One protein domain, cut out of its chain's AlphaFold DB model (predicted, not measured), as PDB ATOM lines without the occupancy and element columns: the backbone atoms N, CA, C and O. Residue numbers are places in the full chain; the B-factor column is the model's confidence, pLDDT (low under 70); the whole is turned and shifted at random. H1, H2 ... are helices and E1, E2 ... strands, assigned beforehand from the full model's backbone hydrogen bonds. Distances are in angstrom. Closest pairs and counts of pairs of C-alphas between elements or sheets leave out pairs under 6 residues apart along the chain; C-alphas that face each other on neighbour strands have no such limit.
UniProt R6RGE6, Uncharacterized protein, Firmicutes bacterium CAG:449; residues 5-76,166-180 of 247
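What this domain is: This is residues 5 to 76 and 166 to 180 of the 247 residues of an uncharacterized protein of Firmicutes bacterium CAG:449 (UniProt R6RGE6). A twisted, curled sheet of five strands has two helices packed on one of its faces: H1 mainly beside the edge strand E1, and H2 toward the other edge, near E5. H1 and H2 are only just apart from each other, their closest C-alphas 8.1 A from each other, and both pack on the sheet. The printed part has 87 residues, with two named helices and five named strands in the order H1 H2 E1 E2 E3 E4 E5; the class is mixed, helices and strands. The sheet's order is E1, E2, E3, E4, E5, mixed, with E3 and E4 parallel and the other neighbours antiparallel. The whole is compact, with a radius of gyration of the C-alphas of 12.0 A, yet elongated in outline, spanning 36 by 23 by 19 A.

How they stand to each other: Start at H1, residues 5 to 16, which is on the sheet; its closest C-alphas to E1, residues 44 to 49, are those of Val 13 and Ala 47, 5.3 A apart. Next comes H2, residues 26 to 35, on the same face as H1 in two layers, helices on one face of a sheet; it has a height over the sheet of 5.1 A and lies over none of the strands. H1 and H2 are only just apart, their closest C-alphas 8.1 A from each other. In both helices every O i to N i+4 pair is within hydrogen-bond range. Residues 19 to 20 make a short antiparallel pairing with residues 44 to 45 of E1. E1 and E2, residues 58 to 62, form an antiparallel hairpin, where N 46 and O 61 are 2.9 A apart. E2 and E3, residues 65 to 72, form the next, with N 67 and O 60 at 2.8 A; E1 E2 E3 is a meander, each strand the antiparallel neighbour of the one before. The pairing of E3 is staggered: its residues 65 to 69 pair with E2, and 69 to 72 with E4, residues 169 to 173. E3 and E4 are parallel, at 44 degrees, with N 72 and O 171 2.8 A apart. E4 and E5, residues 178 to 180, form an antiparallel hairpin, with N 172 and O 179 at 2.8 A. The closest C-alphas of H2 and E5 are those of Phe 31 and Tyr 180, 7.5 A apart.

Where its parts are: Find C-alpha 5 at (205.293, 186.758, 117.914); from there H1 runs 17.1 A to Tyr 16. H2 covers 14.5 A, E1 17.1 A and E2 13.8 A. E3, the longest strand, begins at C-alpha 65 (204.252, 190.596, 92.341) and runs 22.6 A. E4 covers 12.9 A, and E5 6.8 A, ending at C-alpha 180 (203.354, 199.811, 108.075).

The domain as a whole: The two C-alphas farthest apart, those of Glu 42 and Thr 76, are 37.3 A from each other. Look for the cut after Thr 76: residues 77 to 165 are not printed, and C-alphas 76 and 166 are 21.1 A apart. Of the links printed whole, E2 to E3 and E4 to E5 are tight and the others short. The mean pLDDT of the printed part is 93.9, and no printed residue is under 70.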
ATOM      1  N   GLY A   5     204.899 186.196 119.209       84.19
ATOM      2  CA  GLY A   5     205.293 186.758 117.914       84.19
ATOM      3  C   GLY A   5     205.084 185.772 116.765       84.19
ATOM      4  O   GLY A   5     204.424 186.098 115.785       84.19
ATOM      5  N   ILE A   6     205.516 184.518 116.944       86.31
ATOM      6  CA  ILE A   6     205.295 183.458 115.947       86.31
ATOM      7  C   ILE A   6     203.794 183.214 115.740       86.31
ATOM      8  O   ILE A   6     203.338 183.070 114.609       86.31
ATOM      9  N   SER A   7     203.004 183.179 116.819       91.56
ATOM     10  CA  SER A   7     201.548 183.018 116.701       91.56
ATOM     11  C   SER A   7     200.905 184.174 115.931       91.56
ATOM     12  O   SER A   7     199.983 183.933 115.157       91.56
ATOM     13  N   ASN A   8     201.392 185.400 116.127       93.94
ATOM     14  CA  ASN A   8     200.915 186.582 115.418       93.94
ATOM     15  C   ASN A   8     201.206 186.496 113.913       93.94
ATOM     16  O   ASN A   8     200.321 186.715 113.093       93.94
ATOM     17  N   GLU A   9     202.416 186.082 113.536       94.62
ATOM     18  CA  GLU A   9     202.780 185.878 112.129       94.62
ATOM     19  C   GLU A   9     201.863 184.850 111.443       94.62
ATOM     20  O   GLU A   9     201.428 185.070 110.315       94.62
ATOM     21  N   TYR A  10     201.513 183.750 112.125       95.69
ATOM     22  CA  TYR A  10     200.551 182.772 111.603       95.69
ATOM     23  C   TYR A  10     199.140 183.345 111.450       95.69
ATOM     24  O   TYR A  10     198.475 183.058 110.451       95.69
ATOM     25  N   ASN A  11     198.678 184.146 112.411       96.75
ATOM     26  CA  ASN A  11     197.369 184.791 112.329       96.75
ATOM     27  C   ASN A  11     197.300 185.752 111.140       96.75
ATOM     28  O   ASN A  11     196.333 185.713 110.382       96.75
ATOM     29  N   ILE A  12     198.354 186.549 110.937       97.38
ATOM     30  CA  ILE A  12     198.476 187.448 109.789       97.38
ATOM     31  C   ILE A  12     198.436 186.637 108.491       97.38
ATOM     32  O   ILE A  12     197.604 186.917 107.635       97.38
ATOM     33  N   VAL A  13     199.246 185.579 108.352       98.06
ATOM     34  CA  VAL A  13     199.209 184.716 107.154       98.06
ATOM     35  C   VAL A  13     197.800 184.181 106.896       98.06
ATOM     36  O   VAL A  13     197.313 184.274 105.774       98.06
ATOM     37  N   LYS A  14     197.112 183.675 107.926       98.00
ATOM     38  CA  LYS A  14     195.743 183.156 107.800       98.00
ATOM     39  C   LYS A  14     194.737 184.229 107.366       98.00
ATOM     40  O   LYS A  14     193.772 183.906 106.680       98.00
ATOM     41  N   ALA A  15     194.940 185.476 107.776       97.62
ATOM     42  CA  ALA A  15     194.039 186.572 107.451       97.62
ATOM     43  C   ALA A  15     194.131 187.026 105.985       97.62
ATOM     44  O   ALA A  15     193.149 187.548 105.466       97.62
ATOM     45  N   TYR A  16     195.266 186.790 105.318       98.25
ATOM     46  CA  TYR A  16     195.466 187.142 103.909       98.25
ATOM     47  C   TYR A  16     195.393 185.938 102.959       98.25
ATOM     48  O   TYR A  16     194.891 186.073 101.848       98.25
ATOM     49  N   ASN A  17     195.904 184.768 103.356       98.44
ATOM     50  CA  ASN A  17     196.120 183.663 102.424       98.44
ATOM     51  C   ASN A  17     194.808 183.113 101.845       98.44
ATOM     52  O   ASN A  17     193.914 182.703 102.587       98.44
ATOM     53  N   GLY A  18     194.725 183.053 100.517       98.12
ATOM     54  CA  GLY A  18     193.568 182.555  99.776       98.12
ATOM     55  C   GLY A  18     192.367 183.501  99.776       98.12
ATOM     56  O   GLY A  18     191.325 183.138  99.234       98.12
ATOM     57  N   LYS A  19     192.484 184.694 100.372       98.19
ATOM     58  CA  LYS A  19     191.419 185.698 100.375       98.19
ATOM     59  C   LYS A  19     191.429 186.503  99.088       98.19
ATOM     60  O   LYS A  19     192.489 186.896  98.599       98.19
ATOM     61  N   LYS A  20     190.240 186.792  98.571       98.25
ATOM     62  CA  LYS A  20     190.039 187.840  97.575       98.25
ATOM     63  C   LYS A  20     190.160 189.203  98.242       98.25
ATOM     64  O   LYS A  20     189.770 189.371  99.399       98.25
ATOM     65  N   PHE A  21     190.632 190.197  97.502       98.19
ATOM     66  CA  PHE A  21     190.775 191.562  98.003       98.19
ATOM     67  C   PHE A  21     189.480 192.097  98.629       98.19
ATOM     68  O   PHE A  21     189.519 192.715  99.694       98.19
ATOM     69  N   LYS A  22     188.314 191.798  98.036       97.94
ATOM     70  CA  LYS A  22     187.014 192.231  98.571       97.94
ATOM     71  C   LYS A  22     186.678 191.672  99.956       97.94
ATOM     72  O   LYS A  22     185.963 192.344 100.700       97.94
ATOM     73  N   GLU A  23     187.206 190.501 100.316       98.12
ATOM     74  CA  GLU A  23     186.970 189.831 101.607       98.12
ATOM     75  C   GLU A  23     187.804 190.418 102.753       98.12
ATOM     76  O   GLU A  23     187.542 190.127 103.920       98.12
ATOM     77  N   LEU A  24     188.816 191.224 102.435       97.94
ATOM     78  CA  LEU A  24     189.672 191.851 103.429       97.94
ATOM     79  C   LEU A  24     188.947 192.964 104.199       97.94
ATOM     80  O   LEU A  24     188.080 193.669 103.668       97.94
ATOM     81  N   ASN A  25     189.361 193.174 105.449       96.75
ATOM     82  CA  ASN A  25     188.916 194.319 106.239       96.75
ATOM     83  C   ASN A  25     189.517 195.640 105.704       96.75
ATOM     84  O   ASN A  25     190.404 195.642 104.850       96.75
ATOM     85  N   SER A  26     189.033 196.784 106.196       97.00
ATOM     86  CA  SER A  26     189.451 198.110 105.713       97.00
ATOM     87  C   SER A  26     190.960 198.346 105.813       97.00
ATOM     88  O   SER A  26     191.577 198.782 104.842       97.00
ATOM     89  N   PHE A  27     191.560 198.008 106.953       97.19
ATOM     90  CA  PHE A  27     192.994 198.150 107.187       97.19
ATOM     91  C   PHE A  27     193.818 197.245 106.253       97.19
ATOM     92  O   PHE A  27     194.774 197.690 105.623       97.19
ATOM     93  N   GLN A  28     193.421 195.980 106.111       97.38
ATOM     94  CA  GLN A  28     194.076 195.017 105.226       97.38
ATOM     95  C   GLN A  28     194.003 195.475 103.762       97.38
ATOM     96  O   GLN A  28     194.987 195.364 103.030       97.38
ATOM     97  N   LYS A  29     192.867 196.046 103.336       97.25
ATOM     98  CA  LYS A  29     192.713 196.648 102.004       97.25
ATOM     99  C   LYS A  29     193.650 197.838 101.797       97.25
ATOM    100  O   LYS A  29     194.250 197.944 100.730       97.25
ATOM    101  N   GLU A  30     193.780 198.718 102.793       96.38
ATOM    102  CA  GLU A  30     194.716 199.855 102.765       96.38
ATOM    103  C   GLU A  30     196.158 199.365 102.597       96.38
ATOM    104  O   GLU A  30     196.877 199.835 101.714       96.38
ATOM    105  N   PHE A  31     196.556 198.364 103.384       97.12
ATOM    106  CA  PHE A  31     197.898 197.800 103.316       97.12
ATOM    107  C   PHE A  31     198.186 197.155 101.959       97.12
ATOM    108  O   PHE A  31     199.211 197.441 101.345       97.12
ATOM    109  N   MET A  32     197.268 196.344 101.436       97.62
ATOM    110  CA  MET A  32     197.442 195.703 100.130       97.62
ATOM    111  C   MET A  32     197.551 196.724  98.990       97.62
ATOM    112  O   MET A  32     198.374 196.542  98.095       97.62
ATOM    113  N   LYS A  33     196.797 197.830  99.050       96.06
ATOM    114  CA  LYS A  33     196.908 198.938  98.086       96.06
ATOM    115  C   LYS A  33     198.243 199.687  98.166       96.06
ATOM    116  O   LYS A  33     198.700 200.187  97.146       96.06
ATOM    117  N   GLU A  34     198.879 199.758  99.339       95.31
ATOM    118  CA  GLU A  34     200.251 200.287  99.464       95.31
ATOM    119  C   GLU A  34     201.276 199.335  98.826       95.31
ATOM    120  O   GLU A  34     202.266 199.783  98.251       95.31
ATOM    121  N   LEU A  35     201.060 198.022  98.942       96.38
ATOM    122  CA  LEU A  35     202.002 197.007  98.471       96.38
ATOM    123  C   LEU A  35     201.951 196.774  96.956       96.38
ATOM    124  O   LEU A  35     202.990 196.483  96.357       96.38
ATOM    125  N   PHE A  36     200.766 196.862  96.350       95.88
ATOM    126  CA  PHE A  36     200.533 196.449  94.968       95.88
ATOM    127  C   PHE A  36     199.754 197.511  94.191       95.88
ATOM    128  O   PHE A  36     198.638 197.887  94.545       95.88
ATOM    129  N   SER A  37     200.333 197.953  93.076       84.31
ATOM    130  CA  SER A  37     199.633 198.733  92.061       84.31
ATOM    131  C   SER A  37     198.728 197.785  91.268       84.31
ATOM    132  O   SER A  37     199.251 196.833  90.687       84.31
ATOM    133  N   SER A  38     197.418 198.043  91.224       85.19
ATOM    134  CA  SER A  38     196.403 197.257  90.489       85.19
ATOM    135  C   SER A  38     195.864 196.034  91.238       85.19
ATOM    136  O   SER A  38     196.169 194.890  90.910       85.19
ATOM    137  N   LEU A  39     195.013 196.304  92.230       93.62
ATOM    138  CA  LEU A  39     194.154 195.314  92.879       93.62
ATOM    139  C   LEU A  39     192.703 195.581  92.487       93.62
ATOM    140  O   LEU A  39     192.243 196.722  92.576       93.62
ATOM    141  N   ASP A  40     191.993 194.529  92.105       94.50
ATOM    142  CA  ASP A  40     190.539 194.515  91.961       94.50
ATOM    143  C   ASP A  40     189.901 193.623  93.032       94.50
ATOM    144  O   ASP A  40     190.588 192.945  93.795       94.50
ATOM    145  N   ASP A  41     188.574 193.620  93.102       96.31
ATOM    146  CA  ASP A  41     187.821 192.876  94.113       96.31
ATOM    147  C   ASP A  41     188.015 191.351  94.040       96.31
ATOM    148  O   ASP A  41     187.860 190.667  95.058       96.31
ATOM    149  N   GLU A  42     188.383 190.817  92.874       97.25
ATOM    150  CA  GLU A  42     188.570 189.382  92.634       97.25
ATOM    151  C   GLU A  42     190.023 188.921  92.810       97.25
ATOM    152  O   GLU A  42     190.282 187.716  92.862       97.25
ATOM    153  N   SER A  43     190.956 189.861  92.963       97.25
ATOM    154  CA  SER A  43     192.382 189.614  93.143       97.25
ATOM    155  C   SER A  43     192.633 188.708  94.347       97.25
ATOM    156  O   SER A  43     192.313 189.062  95.485       97.25
ATOM    157  N   VAL A  44     193.213 187.531  94.095       97.62
ATOM    158  CA  VAL A  44     193.507 186.525  95.123       97.62
ATOM    159  C   VAL A  44     194.882 186.770  95.723       97.62
ATOM    160  O   VAL A  44     195.889 186.874  95.021       97.62
ATOM    161  N   ILE A  45     194.919 186.805  97.048       98.25
ATOM    162  CA  ILE A  45     196.110 187.100  97.824       98.25
ATOM    163  C   ILE A  45     196.686 185.789  98.327       98.25
ATOM    164  O   ILE A  45     196.018 185.006  99.000       98.25
ATOM    165  N   THR A  46     197.953 185.549  98.017       98.12
ATOM    166  CA  THR A  46     198.708 184.451  98.616       98.12
ATOM    167  C   THR A  46     199.583 185.016  99.720       98.12
ATOM    168  O   THR A  46     200.260 186.027  99.537       98.12
ATOM    169  N   ALA A  47     199.568 184.369 100.879       98.12
ATOM    170  CA  ALA A  47     200.385 184.748 102.020       98.12
ATOM    171  C   ALA A  47     201.039 183.510 102.611       98.12
ATOM    172  O   ALA A  47     200.427 182.446 102.705       98.12
ATOM    173  N   SER A  48     202.294 183.627 103.025       97.38
ATOM    174  CA  SER A  48     203.011 182.499 103.614       97.38
ATOM    175  C   SER A  48     204.125 182.960 104.532       97.38
ATOM    176  O   SER A  48     204.725 184.020 104.351       97.38
ATOM    177  N   LYS A  49     204.416 182.125 105.531       95.12
ATOM    178  CA  LYS A  49     205.581 182.296 106.395       95.12
ATOM    179  C   LYS A  49     206.849 182.206 105.559       95.12
ATOM    180  O   LYS A  49     207.019 181.282 104.766       95.12
ATOM    181  N   PHE A  50     207.773 183.122 105.807       90.38
ATOM    182  CA  PHE A  50     209.123 182.997 105.294       90.38
ATOM    183  C   PHE A  50     209.942 182.164 106.289       90.38
ATOM    184  O   PHE A  50     210.097 182.537 107.449       90.38
ATOM    185  N   THR A  51     210.391 180.980 105.868       81.50
ATOM    186  CA  THR A  51     211.025 179.982 106.756       81.50
ATOM    187  C   THR A  51     212.539 179.892 106.596       81.50
ATOM    188  O   THR A  51     213.209 179.237 107.395       81.50
ATOM    189  N   LYS A  52     213.111 180.554 105.584       78.88
ATOM    190  CA  LYS A  52     214.566 180.629 105.413       78.88
ATOM    191  C   LYS A  52     215.150 181.598 106.443       78.88
ATOM    192  O   LYS A  52     214.500 182.564 106.822       78.88
ATOM    193  N   THR A  53     216.404 181.380 106.839       73.75
ATOM    194  CA  THR A  53     217.151 182.277 107.738       73.75
ATOM    195  C   THR A  53     217.328 183.667 107.114       73.75
ATOM    196  O   THR A  53     218.302 183.924 106.416       73.75
ATOM    197  N   ALA A  54     216.366 184.562 107.295       82.81
ATOM    198  CA  ALA A  54     216.391 185.911 106.744       82.81
ATOM    199  C   ALA A  54     215.594 186.863 107.639       82.81
ATOM    200  O   ALA A  54     215.076 186.467 108.682       82.81
ATOM    201  N   LYS A  55     215.547 188.135 107.243       90.31
ATOM    202  CA  LYS A  55     214.818 189.186 107.958       90.31
ATOM    203  C   LYS A  55     213.313 189.240 107.689       90.31
ATOM    204  O   LYS A  55     212.608 189.621 108.621       90.31
ATOM    205  N   PRO A  56     212.798 188.896 106.493       93.69
ATOM    206  CA  PRO A  56     211.359 188.795 106.304       93.69
ATOM    207  C   PRO A  56     210.766 187.683 107.159       93.69
ATOM    208  O   PRO A  56     211.332 186.596 107.264       93.69
ATOM    209  N   ASP A  57     209.589 187.952 107.704       94.56
ATOM    210  CA  ASP A  57     208.838 187.007 108.522       94.56
ATOM    211  C   ASP A  57     207.744 186.324 107.683       94.56
ATOM    212  O   ASP A  57     207.440 185.140 107.884       94.56
ATOM    213  N   ILE A  58     207.189 187.044 106.701       96.62
ATOM    214  CA  ILE A  58     206.213 186.550 105.723       96.62
ATOM    215  C   ILE A  58     206.518 187.102 104.326       96.62
ATOM    216  O   ILE A  58     207.266 188.070 104.169       96.62
ATOM    217  N   TYR A  59     205.878 186.528 103.315       96.94
ATOM    218  CA  TYR A  59     205.694 187.188 102.028       96.94
ATOM    219  C   TYR A  59     204.216 187.218 101.649       96.94
ATOM    220  O   TYR A  59     203.446 186.326 102.021       96.94
ATOM    221  N   LEU A  60     203.847 188.262 100.914       97.81
ATOM    222  CA  LEU A  60     202.544 188.432 100.287       97.81
ATOM    223  C   LEU A  60     202.744 188.479  98.776       97.81
ATOM    224  O   LEU A  60     203.693 189.104  98.300       97.81
ATOM    225  N   SER A  61     201.859 187.840  98.024       96.88
ATOM    226  CA  SER A  61     201.865 187.926  96.570       96.88
ATOM    227  C   SER A  61     200.466 188.076  95.999       96.88
ATOM    228  O   SER A  61     199.499 187.510  96.510       96.88
ATOM    229  N   CYS A  62     200.387 188.841  94.916       95.69
ATOM    230  CA  CYS A  62     199.183 189.042  94.127       95.69
ATOM    231  C   CYS A  62     199.589 189.151  92.653       95.69
ATOM    232  O   CYS A  62     200.450 189.964  92.296       95.69
ATOM    233  N   GLY A  63     199.023 188.292  91.802       90.00
ATOM    234  CA  GLY A  63     199.520 188.098  90.438       90.00
ATOM    235  C   GLY A  63     201.009 187.719  90.431       90.00
ATOM    236  O   GLY A  63     201.431 186.831  91.169       90.00
ATOM    237  N   ASN A  64     201.811 188.436  89.639       91.19
ATOM    238  CA  ASN A  64     203.255 188.191  89.497       91.19
ATOM    239  C   ASN A  64     204.126 189.003  90.473       91.19
ATOM    240  O   ASN A  64     205.353 188.982  90.370       91.19
ATOM    241  N   GLN A  65     203.522 189.759  91.392       94.50
ATOM    242  CA  GLN A  65     204.252 190.596  92.341       94.50
ATOM    243  C   GLN A  65     204.380 189.889  93.691       94.50
ATOM    244  O   GLN A  65     203.402 189.349  94.209       94.50
ATOM    245  N   ILE A  66     205.571 189.945  94.286       95.62
ATOM    246  CA  ILE A  66     205.868 189.413  95.622       95.62
ATOM    247  C   ILE A  66     206.446 190.549  96.468       95.62
ATOM    248  O   ILE A  66     207.292 191.304  95.989       95.62
ATOM    249  N   LYS A  67     205.989 190.667  97.717       96.94
ATOM    250  CA  LYS A  67     206.508 191.607  98.715       96.94
ATOM    251  C   LYS A  67     206.894 190.870  99.986       96.94
ATOM    252  O   LYS A  67     206.100 190.101 100.533       96.94
ATOM    253  N   PHE A  68     208.101 191.131 100.471       96.75
ATOM    254  CA  PHE A  68     208.632 190.535 101.690       96.75
ATOM    255  C   PHE A  68     208.413 191.462 102.879       96.75
ATOM    256  O   PHE A  68     208.814 192.627 102.861       96.75
ATOM    257  N   ILE A  69     207.788 190.950 103.936       97.50
ATOM    258  CA  ILE A  69     207.350 191.770 105.065       97.50
ATOM    259  C   ILE A  69     208.048 191.294 106.334       97.50
ATOM    260  O   ILE A  69     208.021 190.101 106.649       97.50
ATOM    261  N   SER A  70     208.646 192.221 107.085       95.62
ATOM    262  CA  SER A  70     209.050 191.944 108.464       95.62
ATOM    263  C   SER A  70     207.940 192.359 109.424       95.62
ATOM    264  O   SER A  70     207.543 193.524 109.468       95.62
ATOM    265  N   ILE A  71     207.450 191.391 110.193       95.12
ATOM    266  CA  ILE A  71     206.421 191.566 111.207       95.12
ATOM    267  C   ILE A  71     207.096 191.897 112.539       95.12
ATOM    268  O   ILE A  71     208.067 191.262 112.959       95.12
ATOM    269  N   LYS A  72     206.566 192.898 113.234       92.12
ATOM    270  CA  LYS A  72     206.942 193.248 114.603       92.12
ATOM    271  C   LYS A  72     205.701 193.317 115.480       92.12
ATOM    272  O   LYS A  72     204.616 193.680 115.037       92.12
ATOM    273  N   SER A  73     205.867 192.915 116.733       88.00
ATOM    274  CA  SER A  73     204.817 192.938 117.750       88.00
ATOM    275  C   SER A  73     205.443 192.943 119.147       88.00
ATOM    276  O   SER A  73     206.610 192.587 119.323       88.00
ATOM    277  N   GLY A  74     204.672 193.344 120.159       80.81
ATOM    278  CA  GLY A  74     205.113 193.331 121.558       80.81
ATOM    279  C   GLY A  74     206.048 194.486 121.934       80.81
ATOM    280  O   GLY A  74     205.909 195.584 121.416       80.81
ATOM    281  N   LYS A  75     206.950 194.249 122.897       71.00
ATOM    282  CA  LYS A  75     207.883 195.251 123.466       71.00
ATOM    283  C   LYS A  75     209.361 194.928 123.190       71.00
ATOM    284  O   LYS A  75     210.245 195.415 123.886       71.00
ATOM    285  N   THR A  76     209.651 193.990 122.287       73.88
ATOM    286  CA  THR A  76     211.036 193.565 122.052       73.88
ATOM    287  C   THR A  76     211.721 194.495 121.064       73.88
ATOM    288  O   THR A  76     211.459 194.432 119.867       73.88
ATOM    289  N   SER A 166     215.097 190.294 100.529       91.06
ATOM    290  CA  SER A 166     215.226 191.439 101.431       91.06
ATOM    291  C   SER A 166     213.854 191.933 101.879       91.06
ATOM    292  O   SER A 166     212.902 191.884 101.110       91.06
ATOM    293  N   VAL A 167     213.748 192.454 103.102       95.25
ATOM    294  CA  VAL A 167     212.509 193.096 103.580       95.25
ATOM    295  C   VAL A 167     212.159 194.279 102.683       95.25
ATOM    296  O   VAL A 167     213.015 195.127 102.461       95.25
ATOM    297  N   ASP A 168     210.912 194.362 102.221       96.62
ATOM    298  CA  ASP A 168     210.355 195.502 101.484       96.62
ATOM    299  C   ASP A 168     209.590 196.452 102.405       96.62
ATOM    300  O   ASP A 168     209.714 197.672 102.295       96.62
ATOM    301  N   TYR A 169     208.824 195.884 103.337       97.38
ATOM    302  CA  TYR A 169     207.997 196.631 104.277       97.38
ATOM    303  C   TYR A 169     208.149 196.101 105.694       97.38
ATOM    304  O   TYR A 169     208.287 194.899 105.933       97.38
ATOM    305  N   PHE A 170     208.042 197.017 106.646       97.31
ATOM    306  CA  PHE A 170     207.830 196.683 108.043       97.31
ATOM    307  C   PHE A 170     206.350 196.806 108.364       97.31
ATOM    308  O   PHE A 170     205.710 197.772 107.953       97.31
ATOM    309  N   TYR A 171     205.836 195.844 109.117       96.88
ATOM    310  CA  TYR A 171     204.473 195.812 109.623       96.88
ATOM    311  C   TYR A 171     204.528 195.636 111.137       96.88
ATOM    312  O   TYR A 171     205.101 194.664 111.630       96.88
ATOM    313  N   TYR A 172     203.927 196.556 111.879       95.44
ATOM    314  CA  TYR A 172     203.823 196.494 113.330       95.44
ATOM    315  C   TYR A 172     202.355 196.415 113.737       95.44
ATOM    316  O   TYR A 172     201.614 197.375 113.541       95.44
ATOM    317  N   GLY A 173     201.928 195.291 114.312       94.69
ATOM    318  CA  GLY A 173     200.524 195.079 114.674       94.69
ATOM    319  C   GLY A 173     200.134 193.607 114.713       94.69
ATOM    320  O   GLY A 173     200.999 192.739 114.849       94.69
ATOM    321  N   ASP A 174     198.839 193.343 114.572       95.19
ATOM    322  CA  ASP A 174     198.242 192.003 114.533       95.19
ATOM    323  C   ASP A 174     197.484 191.753 113.223       95.19
ATOM    324  O   ASP A 174     197.653 192.499 112.267       95.19
ATOM    325  N   GLU A 175     196.681 190.695 113.110       94.56
ATOM    326  CA  GLU A 175     195.954 190.399 111.872       94.56
ATOM    327  C   GLU A 175     194.816 191.380 111.529       94.56
ATOM    328  O   GLU A 175     194.288 191.345 110.413       94.56
ATOM    329  N   LYS A 176     194.421 192.240 112.473       93.38
ATOM    330  CA  LYS A 176     193.273 193.143 112.350       93.38
ATOM    331  C   LYS A 176     193.702 194.582 112.098       93.38
ATOM    332  O   LYS A 176     193.067 195.242 111.278       93.38
ATOM    333  N   TYR A 177     194.734 195.054 112.794       94.75
ATOM    334  CA  TYR A 177     195.211 196.435 112.721       94.75
ATOM    335  C   TYR A 177     196.731 196.529 112.895       94.75
ATOM    336  O   TYR A 177     197.385 195.650 113.458       94.75
ATOM    337  N   GLY A 178     197.298 197.646 112.442       94.62
ATOM    338  CA  GLY A 178     198.710 197.936 112.624       94.62
ATOM    339  C   GLY A 178     199.157 199.224 111.951       94.62
ATOM    340  O   GLY A 178     198.361 200.040 111.488       94.62
ATOM    341  N   VAL A 179     200.470 199.382 111.872       95.69
ATOM    342  CA  VAL A 179     201.141 200.426 111.107       95.69
ATOM    343  C   VAL A 179     202.199 199.783 110.224       95.69
ATOM    344  O   VAL A 179     202.830 198.796 110.600       95.69
ATOM    345  N   TYR A 180     202.390 200.326 109.031       96.56
ATOM    346  CA  TYR A 180     203.354 199.811 108.075       96.56
ATOM    347  C   TYR A 180     204.104 200.939 107.380       96.56
ATOM    348  O   TYR A 180     203.605 202.059 107.249       96.56
TER     349      TYR A 180